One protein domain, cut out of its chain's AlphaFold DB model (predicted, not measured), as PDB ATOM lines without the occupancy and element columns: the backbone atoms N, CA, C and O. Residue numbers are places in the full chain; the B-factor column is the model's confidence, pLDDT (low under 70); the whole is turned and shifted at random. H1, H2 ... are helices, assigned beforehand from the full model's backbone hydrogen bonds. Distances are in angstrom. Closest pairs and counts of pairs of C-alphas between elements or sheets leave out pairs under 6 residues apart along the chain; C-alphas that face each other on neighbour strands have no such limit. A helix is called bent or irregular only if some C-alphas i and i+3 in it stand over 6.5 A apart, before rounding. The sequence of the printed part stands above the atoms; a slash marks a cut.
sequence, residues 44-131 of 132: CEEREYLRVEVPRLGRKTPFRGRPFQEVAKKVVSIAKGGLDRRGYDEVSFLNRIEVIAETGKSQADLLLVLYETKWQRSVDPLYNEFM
ATOM      1  N   CYS A  44      23.667  13.775  39.448       78.69
ATOM      2  CA  CYS A  44      22.565  14.305  38.630       78.69
ATOM      3  C   CYS A  44      21.419  14.838  39.495       78.69
ATOM      4  O   CYS A  44      20.943  15.951  39.271       78.69
ATOM      5  N   GLU A  45      21.023  14.067  40.506       81.31
ATOM      6  CA  GLU A  45      19.945  14.425  41.430       81.31
ATOM      7  C   GLU A  45      20.349  15.583  42.349       81.31
ATOM      8  O   GLU A  45      19.594  16.538  42.513       81.31
ATOM      9  N   GLU A  46      21.574  15.560  42.882       86.38
ATOM     10  CA  GLU A  46      22.111  16.645  43.713       86.38
ATOM     11  C   GLU A  46      22.245  17.958  42.924       86.38
ATOM     12  O   GLU A  46      21.937  19.036  43.441       86.38
ATOM     13  N   ARG A  47      22.647  17.883  41.648       87.81
ATOM     14  CA  ARG A  47      22.693  19.037  40.743       87.81
ATOM     15  C   ARG A  47      21.308  19.607  40.509       87.81
ATOM     16  O   ARG A  47      21.158  20.825  40.516       87.81
ATOM     17  N   GLU A  48      20.330  18.742  40.259       89.56
ATOM     18  CA  GLU A  48      18.957  19.163  40.000       89.56
ATOM     19  C   GLU A  48      18.341  19.811  41.240       89.56
ATOM     20  O   GLU A  48      17.780  20.902  41.149       89.56
ATOM     21  N   TYR A  49      18.558  19.217  42.413       91.06
ATOM     22  CA  TYR A  49      18.180  19.803  43.694       91.06
ATOM     23  C   TYR A  49      18.760  21.213  43.875       91.06
ATOM     24  O   TYR A  49      18.028  22.167  44.146       91.06
ATOM     25  N   LEU A  50      20.070  21.378  43.664       91.75
ATOM     26  CA  LEU A  50      20.717  22.687  43.774       91.75
ATOM     27  C   LEU A  50      20.206  23.673  42.718       91.75
ATOM     28  O   LEU A  50      20.026  24.850  43.024       91.75
ATOM     29  N   ARG A  51      19.932  23.209  41.494       91.69
ATOM     30  CA  ARG A  51      19.380  24.037  40.413       91.69
ATOM     31  C   ARG A  51      18.017  24.623  40.783       91.69
ATOM     32  O   ARG A  51      17.747  25.765  40.422       91.69
ATOM     33  N   VAL A  52      17.185  23.864  41.494       93.56
ATOM     34  CA  VAL A  52      15.842  24.291  41.909       93.56
ATOM     35  C   VAL A  52      15.877  25.138  43.184       93.56
ATOM     36  O   VAL A  52      15.218  26.176  43.246       93.56
ATOM     37  N   GLU A  53      16.661  24.753  44.195       93.31
ATOM     38  CA  GLU A  53      16.606  25.412  45.508       93.31
ATOM     39  C   GLU A  53      17.512  26.646  45.634       93.31
ATOM     40  O   GLU A  53      17.151  27.598  46.329       93.31
ATOM     41  N   VAL A  54      18.675  26.687  44.967       93.06
ATOM     42  CA  VAL A  54      19.610  27.829  45.062       93.06
ATOM     43  C   VAL A  54      19.003  29.151  44.575       93.06
ATOM     44  O   VAL A  54      19.236  30.157  45.239       93.06
ATOM     45  N   PRO A  55      18.194  29.223  43.501       91.81
ATOM     46  CA  PRO A  55      17.528  30.473  43.128       91.81
ATOM     47  C   PRO A  55      16.619  31.040  44.226       91.81
ATOM     48  O   PRO A  55      16.472  32.254  44.333       91.81
ATOM     49  N   ARG A  56      16.022  30.171  45.053       88.62
ATOM     50  CA  ARG A  56      15.060  30.562  46.091       88.62
ATOM     51  C   ARG A  56      15.722  30.858  47.435       88.62
ATOM     52  O   ARG A  56      15.383  31.838  48.086       88.62
ATOM     53  N   LEU A  57      16.640  29.996  47.867       88.88
ATOM     54  CA  LEU A  57      17.285  30.067  49.186       88.88
ATOM     55  C   LEU A  57      18.703  30.662  49.127       88.88
ATOM     56  O   LEU A  57      19.318  30.948  50.160       88.88
ATOM     57  N   GLY A  58      19.244  30.855  47.927       89.25
ATOM     58  CA  GLY A  58      20.588  31.367  47.711       89.25
ATOM     59  C   GLY A  58      21.653  30.441  48.290       89.25
ATOM     60  O   GLY A  58      21.645  29.227  48.113       89.25
ATOM     61  N   ARG A  59      22.606  31.025  49.019       87.12
ATOM     62  CA  ARG A  59      23.697  30.270  49.661       87.12
ATOM     63  C   ARG A  59      23.276  29.549  50.942       87.12
ATOM     64  O   ARG A  59      24.052  28.745  51.460       87.12
ATOM     65  N   LYS A  60      22.072  29.836  51.452       90.00
ATOM     66  CA  LYS A  60      21.505  29.195  52.647       90.00
ATOM     67  C   LYS A  60      20.915  27.817  52.341       90.00
ATOM     68  O   LYS A  60      20.536  27.121  53.276       90.00
ATOM     69  N   THR A  61      20.852  27.422  51.064       93.19
ATOM     70  CA  THR A  61      20.389  26.096  50.650       93.19
ATOM     71  C   THR A  61      21.142  25.009  51.417       93.19
ATOM     72  O   THR A  61      22.379  24.999  51.390       93.19
ATOM     73  N   PRO A  62      20.440  24.106  52.119       93.62
ATOM     74  CA  PRO A  62      21.080  23.002  52.807       93.62
ATOM     75  C   PRO A  62      21.607  21.999  51.781       93.62
ATOM     76  O   PRO A  62      20.899  21.573  50.880       93.62
ATOM     77  N   PHE A  63      22.863  21.606  51.921       92.56
ATOM     78  CA  PHE A  63      23.525  20.662  51.040       92.56
ATOM     79  C   PHE A  63      24.434  19.739  51.859       92.56
ATOM     80  O   PHE A  63      25.365  20.199  52.521       92.56
ATOM     81  N   ARG A  64      24.143  18.430  51.857       90.25
ATOM     82  CA  ARG A  64      24.878  17.409  52.639       90.25
ATOM     83  C   ARG A  64      25.083  17.793  54.120       90.25
ATOM     84  O   ARG A  64      26.174  17.658  54.669       90.25
ATOM     85  N   GLY A  65      24.038  18.326  54.761       89.44
ATOM     86  CA  GLY A  65      24.054  18.719  56.180       89.44
ATOM     87  C   GLY A  65      24.792  20.027  56.497       89.44
ATOM     88  O   GLY A  65      24.981  20.349  57.668       89.44
ATOM     89  N   ARG A  66      25.219  20.792  55.485       91.88
ATOM     90  CA  ARG A  66      25.877  22.102  55.635       91.88
ATOM     91  C   ARG A  66      25.242  23.131  54.698       91.88
ATOM     92  O   ARG A  66      24.614  22.740  53.721       91.88
ATOM     93  N   PRO A  67      25.381  24.442  54.943       92.38
ATOM     94  CA  PRO A  67      24.942  25.431  53.966       92.38
ATOM     95  C   PRO A  67      25.794  25.342  52.694       92.38
ATOM     96  O   PRO A  67      27.015  25.169  52.758       92.38
ATOM     97  N   PHE A  68      25.163  25.531  51.534       92.75
ATOM     98  CA  PHE A  68      25.831  25.555  50.230       92.75
ATOM     99  C   PHE A  68      26.943  26.620  50.147       92.75
ATOM    100  O   PHE A  68      27.892  26.485  49.376       92.75
ATOM    101  N   GLN A  69      26.891  27.640  51.008       93.62
ATOM    102  CA  GLN A  69      27.970  28.606  51.222       93.62
ATOM    103  C   GLN A  69      29.351  27.959  51.448       93.62
ATOM    104  O   GLN A  69      30.351  28.466  50.945       93.62
ATOM    105  N   GLU A  70      29.430  26.828  52.154       92.94
ATOM    106  CA  GLU A  70      30.704  26.136  52.405       92.94
ATOM    107  C   GLU A  70      31.305  25.544  51.124       92.94
ATOM    108  O   GLU A  70      32.525  25.519  50.953       92.94
ATOM    109  N   VAL A  71      30.455  25.107  50.191       93.19
ATOM    110  CA  VAL A  71      30.893  24.682  48.856       93.19
ATOM    111  C   VAL A  71      31.410  25.889  48.079       93.19
ATOM    112  O   VAL A  71      32.491  25.816  47.499       93.19
ATOM    113  N   ALA A  72      30.705  27.023  48.133       93.06
ATOM    114  CA  ALA A  72      31.128  28.249  47.459       93.06
ATOM    115  C   ALA A  72      32.521  28.720  47.918       93.06
ATOM    116  O   ALA A  72      33.367  29.010  47.075       93.06
ATOM    117  N   LYS A  73      32.804  28.712  49.229       94.56
ATOM    118  CA  LYS A  73      34.134  29.054  49.775       94.56
ATOM    119  C   LYS A  73      35.239  28.158  49.209       94.56
ATOM    120  O   LYS A  73      36.274  28.648  48.761       94.56
ATOM    121  N   LYS A  74      35.004  26.841  49.166       95.06
ATOM    122  CA  LYS A  74      35.963  25.878  48.598       95.06
ATOM    123  C   LYS A  74      36.199  26.129  47.111       95.06
ATOM    124  O   LYS A  74      37.346  26.147  46.675       95.06
ATOM    125  N   VAL A  75      35.144  26.376  46.339       95.19
ATOM    126  CA  VAL A  75      35.264  26.662  44.901       95.19
ATOM    127  C   VAL A  75      36.083  27.931  44.661       95.19
ATOM    128  O   VAL A  75      36.976  27.919  43.818       95.19
ATOM    129  N   VAL A  76      35.857  28.993  45.443       95.25
ATOM    130  CA  VAL A  76      36.653  30.230  45.358       95.25
ATOM    131  C   VAL A  76      38.125  29.968  45.688       95.25
ATOM    132  O   VAL A  76      38.993  30.424  44.949       95.25
ATOM    133  N   SER A  77      38.428  29.167  46.718       95.06
ATOM    134  CA  SER A  77      39.822  28.807  47.031       95.06
ATOM    135  C   SER A  77      40.511  28.027  45.904       95.06
ATOM    136  O   SER A  77      41.678  28.276  45.603       95.06
ATOM    137  N   ILE A  78      39.781  27.132  45.225       95.94
ATOM    138  CA  ILE A  78      40.300  26.379  44.076       95.94
ATOM    139  C   ILE A  78      40.571  27.329  42.905       95.94
ATOM    140  O   ILE A  78      41.638  27.255  42.294       95.94
ATOM    141  N   ALA A  79      39.636  28.241  42.615       95.12
ATOM    142  CA  ALA A  79      39.782  29.235  41.554       95.12
ATOM    143  C   ALA A  79      40.988  30.155  41.803       95.12
ATOM    144  O   ALA A  79      41.794  30.359  40.897       95.12
ATOM    145  N   LYS A  80      41.162  30.626  43.043       94.25
ATOM    146  CA  LYS A  80      42.305  31.446  43.472       94.25
ATOM    147  C   LYS A  80      43.630  30.734  43.228       94.25
ATOM    148  O   LYS A  80      44.491  31.282  42.549       94.25
ATOM    149  N   GLY A  81      43.755  29.481  43.670       94.00
ATOM    150  CA  GLY A  81      44.951  28.679  43.402       94.00
ATOM    151  C   GLY A  81      45.185  28.413  41.908       94.00
ATOM    152  O   GLY A  81      46.326  28.287  41.476       94.00
ATOM    153  N   GLY A  82      44.123  28.324  41.103       94.81
ATOM    154  CA  GLY A  82      44.222  28.194  39.648       94.81
ATOM    155  C   GLY A  82      44.764  29.450  38.963       94.81
ATOM    156  O   GLY A  82      45.641  29.336  38.110       94.81
ATOM    157  N   LEU A  83      44.264  30.628  39.341       94.50
ATOM    158  CA  LEU A  83      44.720  31.912  38.797       94.50
ATOM    159  C   LEU A  83      46.144  32.253  39.243       94.50
ATOM    160  O   LEU A  83      46.944  32.688  38.420       94.50
ATOM    161  N   ASP A  84      46.478  31.978  40.502       93.38
ATOM    162  CA  ASP A  84      47.823  32.182  41.046       93.38
ATOM    163  C   ASP A  84      48.874  31.379  40.261       93.38
ATOM    164  O   ASP A  84      49.863  31.927  39.779       93.38
ATOM    165  N   ARG A  85      48.587  30.099  39.974       95.06
ATOM    166  CA  ARG A  85      49.455  29.255  39.130       95.06
ATOM    167  C   ARG A  85      49.608  29.752  37.692       95.06
ATOM    168  O   ARG A  85      50.590  29.397  37.047       95.06
ATOM    169  N   ARG A  86      48.644  30.514  37.165       93.75
ATOM    170  CA  ARG A  86      48.744  31.099  35.818       93.75
ATOM    171  C   ARG A  86      49.640  32.342  35.788       93.75
ATOM    172  O   ARG A  86      50.179  32.635  34.729       93.75
ATOM    173  N   GLY A  87      49.812  33.044  36.912       91.38
ATOM    174  CA  GLY A  87      50.793  34.126  37.056       91.38
ATOM    175  C   GLY A  87      50.444  35.464  36.386       91.38
ATOM    176  O   GLY A  87      51.337  36.279  36.191       91.38
ATOM    177  N   TYR A  88      49.177  35.711  36.033       92.25
ATOM    178  CA  TYR A  88      48.735  36.949  35.356       92.25
ATOM    179  C   TYR A  88      48.217  38.052  36.300       92.25
ATOM    180  O   TYR A  88      47.622  39.017  35.832       92.25
ATOM    181  N   ASP A  89      48.392  37.907  37.619       90.06
ATOM    182  CA  ASP A  89      47.864  38.836  38.643       90.06
ATOM    183  C   ASP A  89      46.330  39.069  38.569       90.06
ATOM    184  O   ASP A  89      45.773  40.082  38.991       90.06
ATOM    185  N   GLU A  90      45.597  38.078  38.052       92.25
ATOM    186  CA  GLU A  90      44.133  38.111  37.888       92.25
ATOM    187  C   GLU A  90      43.376  37.726  39.175       92.25
ATOM    188  O   GLU A  90      42.144  37.707  39.213       92.25
ATOM    189  N   VAL A  91      44.087  37.400  40.258       92.25
ATOM    190  CA  VAL A  91      43.471  36.952  41.520       92.25
ATOM    191  C   VAL A  91      42.564  38.035  42.114       92.25
ATOM    192  O   VAL A  91      41.525  37.718  42.696       92.25
ATOM    193  N   SER A  92      42.906  39.308  41.909       92.12
ATOM    194  CA  SER A  92      42.147  40.461  42.404       92.12
ATOM    195  C   SER A  92      40.695  40.508  41.901       92.12
ATOM    196  O   SER A  92      39.813  40.995  42.615       92.12
ATOM    197  N   PHE A  93      40.397  39.925  40.733       92.94
ATOM    198  CA  PHE A  93      39.027  39.823  40.216       92.94
ATOM    199  C   PHE A  93      38.125  38.950  41.096       92.94
ATOM    200  O   PHE A  93      36.905  39.135  41.118       92.94
ATOM    201  N   LEU A  94      38.707  38.027  41.868       94.62
ATOM    202  CA  LEU A  94      37.958  37.177  42.788       94.62
ATOM    203  C   LEU A  94      37.613  37.874  44.106       94.62
ATOM    204  O   LEU A  94      36.722  37.384  44.794       94.62
ATOM    205  N   ASN A  95      38.217  39.024  44.437       92.81
ATOM    206  CA  ASN A  95      38.016  39.707  45.724       92.81
ATOM    207  C   ASN A  95      36.534  39.954  46.025       92.81
ATOM    208  O   ASN A  95      36.054  39.670  47.123       92.81
ATOM    209  N   ARG A  96      35.771  40.440  45.034       91.50
ATOM    210  CA  ARG A  96      34.330  40.654  45.213       91.50
ATOM    211  C   ARG A  96      33.637  39.332  45.524       91.50
ATOM    212  O   ARG A  96      32.889  39.286  46.490       91.50
ATOM    213  N   ILE A  97      33.902  38.280  44.744       92.88
ATOM    214  CA  ILE A  97      33.288  36.946  44.879       92.88
ATOM    215  C   ILE A  97      33.631  36.309  46.235       92.88
ATOM    216  O   ILE A  97      32.750  35.714  46.855       92.88
ATOM    217  N   GLU A  98      34.867  36.481  46.709       93.69
ATOM    218  CA  GLU A  98      35.357  36.033  48.017       93.69
ATOM    219  C   GLU A  98      34.533  36.669  49.142       93.69
ATOM    220  O   GLU A  98      33.910  35.944  49.918       93.69
ATOM    221  N   VAL A  99      34.358  37.996  49.127       93.12
ATOM    222  CA  VAL A  99      33.481  38.699  50.082       93.12
ATOM    223  C   VAL A  99      32.050  38.166  50.022       93.12
ATOM    224  O   VAL A  99      31.424  37.943  51.063       93.12
ATOM    225  N   ILE A 100      31.506  37.919  48.824       92.88
ATOM    226  CA  ILE A 100      30.147  37.375  48.723       92.88
ATOM    227  C   ILE A 100      30.093  35.956  49.326       92.88
ATOM    228  O   ILE A 100      29.100  35.606  49.965       92.88
ATOM    229  N   ALA A 101      31.107  35.113  49.115       93.00
ATOM    230  CA  ALA A 101      31.170  33.751  49.652       93.00
ATOM    231  C   ALA A 101      31.375  33.719  51.178       93.00
ATOM    232  O   ALA A 101      30.811  32.860  51.858       93.00
ATOM    233  N   GLU A 102      32.124  34.670  51.732       92.88
ATOM    234  CA  GLU A 102      32.373  34.802  53.171       92.88
ATOM    235  C   GLU A 102      31.168  35.363  53.923       92.88
ATOM    236  O   GLU A 102      30.695  34.755  54.883       92.88
ATOM    237  N   THR A 103      30.626  36.490  53.459       91.12
ATOM    238  CA  THR A 103      29.507  37.177  54.123       91.12
ATOM    239  C   THR A 103      28.176  36.453  53.941       91.12
ATOM    240  O   THR A 103      27.236  36.676  54.701       91.12
ATOM    241  N   GLY A 104      28.061  35.628  52.898       88.44
ATOM    242  CA  GLY A 104      26.812  34.977  52.508       88.44
ATOM    243  C   GLY A 104      25.788  35.924  51.869       88.44
ATOM    244  O   GLY A 104      24.803  35.434  51.318       88.44
ATOM    245  N   LYS A 105      26.037  37.242  51.845       90.12
ATOM    246  CA  LYS A 105      25.133  38.262  51.294       90.12
ATOM    247  C   LYS A 105      25.395  38.483  49.812       90.12
ATOM    248  O   LYS A 105      26.456  38.967  49.441       90.12
ATOM    249  N   SER A 106      24.436  38.116  48.976       90.88
ATOM    250  CA  SER A 106      24.451  38.345  47.532       90.88
ATOM    251  C   SER A 106      24.079  39.786  47.166       90.88
ATOM    252  O   SER A 106      23.558  40.541  47.985       90.88
ATOM    253  N   GLN A 107      24.290  40.154  45.900       91.06
ATOM    254  CA  GLN A 107      23.795  41.428  45.373       91.06
ATOM    255  C   GLN A 107      22.269  41.540  45.503       91.06
ATOM    256  O   GLN A 107      21.763  42.618  45.793       91.06
ATOM    257  N   ALA A 108      21.540  40.427  45.355       91.44
ATOM    258  CA  ALA A 108      20.096  40.403  45.560       91.44
ATOM    259  C   ALA A 108      19.726  40.756  47.010       91.44
ATOM    260  O   ALA A 108      18.805  41.535  47.225       91.44
ATOM    261  N   ASP A 109      20.487  40.270  47.999       91.38
ATOM    262  CA  ASP A 109      20.270  40.630  49.406       91.38
ATOM    263  C   ASP A 109      20.508  42.129  49.652       91.38
ATOM    264  O   ASP A 109      19.760  42.761  50.393       91.38
ATOM    265  N   LEU A 110      21.523  42.719  49.011       91.62
ATOM    266  CA  LEU A 110      21.792  44.158  49.107       91.62
ATOM    267  C   LEU A 110      20.668  44.988  48.478       91.62
ATOM    268  O   LEU A 110      20.212  45.957  49.080       91.62
ATOM    269  N   LEU A 111      20.191  44.587  47.298       93.69
ATOM    270  CA  LEU A 111      19.077  45.249  46.618       93.69
ATOM    271  C   LEU A 111      17.769  45.122  47.407       93.69
ATOM    272  O   LEU A 111      17.021  46.088  47.485       93.69
ATOM    273  N   LEU A 112      17.517  43.977  48.048       93.81
ATOM    274  CA  LEU A 112      16.361  43.795  48.931       93.81
ATOM    275  C   LEU A 112      16.422  44.720  50.151       93.81
ATOM    276  O   LEU A 112      15.409  45.302  50.532       93.81
ATOM    277  N   VAL A 113      17.605  44.909  50.743       94.69
ATOM    278  CA  VAL A 113      17.780  45.883  51.831       94.69
ATOM    279  C   VAL A 113      17.494  47.300  51.339       94.69
ATOM    280  O   VAL A 113      16.783  48.036  52.019       94.69
ATOM    281  N   LEU A 114      18.002  47.692  50.166       94.94
ATOM    282  CA  LEU A 114      17.722  49.010  49.583       94.94
ATOM    283  C   LEU A 114      16.233  49.197  49.288       94.94
ATOM    284  O   LEU A 114      15.685  50.246  49.619       94.94
ATOM    285  N   TYR A 115      15.583  48.165  48.752       95.94
ATOM    286  CA  TYR A 115      14.151  48.135  48.485       95.94
ATOM    287  C   TYR A 115      13.328  48.393  49.752       95.94
ATOM    288  O   TYR A 115      12.490  49.290  49.761       95.94
ATOM    289  N   GLU A 116      13.595  47.673  50.845       96.00
ATOM    290  CA  GLU A 116      12.849  47.846  52.102       96.00
ATOM    291  C   GLU A 116      13.208  49.140  52.854       96.00
ATOM    292  O   GLU A 116      12.420  49.606  53.674       96.00
ATOM    293  N   THR A 117      14.381  49.730  52.599       95.06
ATOM    294  CA  THR A 117      14.867  50.919  53.323       95.06
ATOM    295  C   THR A 117      14.824  52.179  52.456       95.06
ATOM    296  O   THR A 117      13.822  52.891  52.433       95.06
ATOM    297  N   LYS A 118      15.912  52.470  51.738       94.50
ATOM    298  CA  LYS A 118      16.135  53.710  50.986       94.50
ATOM    299  C   LYS A 118      15.083  53.937  49.903       94.50
ATOM    300  O   LYS A 118      14.674  55.074  49.690       94.50
ATOM    301  N   TRP A 119      14.660  52.879  49.219       95.00
ATOM    302  CA  TRP A 119      13.736  52.975  48.089       95.00
ATOM    303  C   TRP A 119      12.267  52.866  48.497       95.00
ATOM    304  O   TRP A 119      11.402  53.011  47.640       95.00
ATOM    305  N   GLN A 120      11.971  52.645  49.785       93.81
ATOM    306  CA  GLN A 120      10.605  52.621  50.329       93.81
ATOM    307  C   GLN A 120       9.643  51.752  49.507       93.81
ATOM    308  O   GLN A 120       8.516  52.144  49.206       93.81
ATOM    309  N   ARG A 121      10.100  50.556  49.128       94.38
ATOM    310  CA  ARG A 121       9.377  49.579  48.304       94.38
ATOM    311  C   ARG A 121       9.075  50.019  46.866       94.38
ATOM    312  O   ARG A 121       8.248  49.393  46.201       94.38
ATOM    313  N   SER A 122       9.778  51.029  46.356       94.75
ATOM    314  CA  SER A 122       9.846  51.338  44.926       94.75
ATOM    315  C   SER A 122      11.070  50.682  44.276       94.75
ATOM    316  O   SER A 122      12.119  50.512  44.896       94.75
ATOM    317  N   VAL A 123      10.930  50.303  43.007       94.62
ATOM    318  CA  VAL A 123      12.029  49.809  42.162       94.62
ATOM    319  C   VAL A 123      12.593  50.896  41.244       94.62
ATOM    320  O   VAL A 123      13.643  50.687  40.646       94.62
ATOM    321  N   ASP A 124      11.944  52.059  41.148       94.00
ATOM    322  CA  ASP A 124      12.333  53.138  40.230       94.00
ATOM    323  C   ASP A 124      13.774  53.639  40.444       94.00
ATOM    324  O   ASP A 124      14.478  53.869  39.456       94.00
ATOM    325  N   PRO A 125      14.285  53.761  41.690       93.88
ATOM    326  CA  PRO A 125      15.656  54.219  41.913       93.88
ATOM    327  C   PRO A 125      16.735  53.286  41.346       93.88
ATOM    328  O   PRO A 125      17.846  53.745  41.082       93.88
ATOM    329  N   LEU A 126      16.421  52.004  41.107       92.75
ATOM    330  CA  LEU A 126      17.350  51.027  40.528       92.75
ATOM    331  C   LEU A 126      17.930  51.522  39.196       92.75
ATOM    332  O   LEU A 126      19.132  51.404  38.970       92.75
ATOM    333  N   TYR A 127      17.086  52.111  38.345       90.94
ATOM    334  CA  TYR A 127      17.467  52.567  37.006       90.94
ATOM    335  C   TYR A 127      18.363  53.808  37.015       90.94
ATOM    336  O   TYR A 127      19.074  54.047  36.045       90.94
ATOM    337  N   ASN A 128      18.356  54.575  38.107       92.06
ATOM    338  CA  ASN A 128      19.217  55.745  38.264       92.06
ATOM    339  C   ASN A 128      20.533  55.388  38.972       92.06
ATOM    340  O   ASN A 128      21.584  55.914  38.626       92.06
ATOM    341  N   GLU A 129      20.485  54.501  39.972       90.62
ATOM    342  CA  GLU A 129      21.645  54.176  40.814       90.62
ATOM    343  C   GLU A 129      22.565  53.095  40.220       90.62
ATOM    344  O   GLU A 129      23.755  53.084  40.527       90.62
ATOM    345  N   PHE A 130      22.043  52.190  39.384       89.62
ATOM    346  CA  PHE A 130      22.788  51.053  38.818       89.62
ATOM    347  C   PHE A 130      22.899  51.100  37.286       89.62
ATOM    348  O   PHE A 130      23.053  50.062  36.640       89.62
ATOM    349  N   MET A 131      22.822  52.294  36.695       87.69
ATOM    350  CA  MET A 131      23.127  52.485  35.276       87.69
ATOM    351  C   MET A 131      24.607  52.172  34.983       87.69
ATOM    352  O   MET A 131      25.471  52.448  35.818       87.69
TER     353      MET A 131
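This is residues 44 to 131 of the 132 residues of an uncharacterized protein of Chlamydomonas eustigma (UniProt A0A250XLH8). Two helices lie side by side as a hairpin, H2 and H3, and from its open end two arms lead off: the kinked helix H1, which comes in near the beginning of H2, and the helix H4, which follows H3 and runs away from the hairpin to a loop and the tiny helix H5. The arrangement is open, and H2 and H3 are the one pair of helices that touch; at the far end of the hairpin residues 84 to 89, of which 84 to 86 belong to H2, stick out free. The printed part has 88 residues with five named helices, H1 to H5 in that order, and no named strand; its class is all helix. It is loose, with a radius of gyration of the C-alphas of 16.3 A, and its outline is flat, with spans of 45 by 36 by 20 A.

Start at H1, residues 44 to 60, which has a kink of 96 degrees near residue 54 and is irregular, with C-alphas 56 and 59 9.4 A apart. Go on to H2, residues 69 to 86: it is close to H1 but not clearly touching, the closest C-alphas being those of Arg 59 and Gln 69 at 4.8 A, and their lines are about perpendicular at 79 degrees. Between them, residues 62 to 63 pair antiparallel with residues 66 to 67. Next comes H3, residues 90 to 103, which touches H2 in a helical hairpin, at a shallow tilt of 11 degrees, opposite ways; their closest C-alphas are those of Lys 73 and Ala 101, 5.6 A apart. H3 is only just irregular, with C-alphas 93 and 96 6.9 A apart. H1 and H3 are only just apart, their closest C-alphas at 8.2 A. H4, residues 107 to 116, is likewise only just apart from H3, at 8.2 A, and H5, residues 126 to 129, is apart from H4. In H2 and H4 every O i to N i+4 pair is within hydrogen-bond range; in H1 it is 9 of 13, in H3 6 of 10, and H5 is too short for such a pair.

Find C-alpha 44 at (22.565, 14.305, 38.630), where H1 begins; it spans 20.5 A from first to last C-alpha. H2 begins at C-alpha 69, at (27.970, 28.606, 51.222), and is 26.0 A long. H3 measures 21.9 A, H4 14.4 A and H5 5.3 A, ending at C-alpha 129, at (21.645, 54.176, 40.814).

Look for the two C-alphas farthest apart at Arg 85 and Gln 120, 46.7 A. The printed part has no cut. The links H2 to H3 and H3 to H4 are tight, H1 to H2 and H4 to H5 short, and none is long. The mean pLDDT of the printed part is 92.3, and no printed residue is under 70.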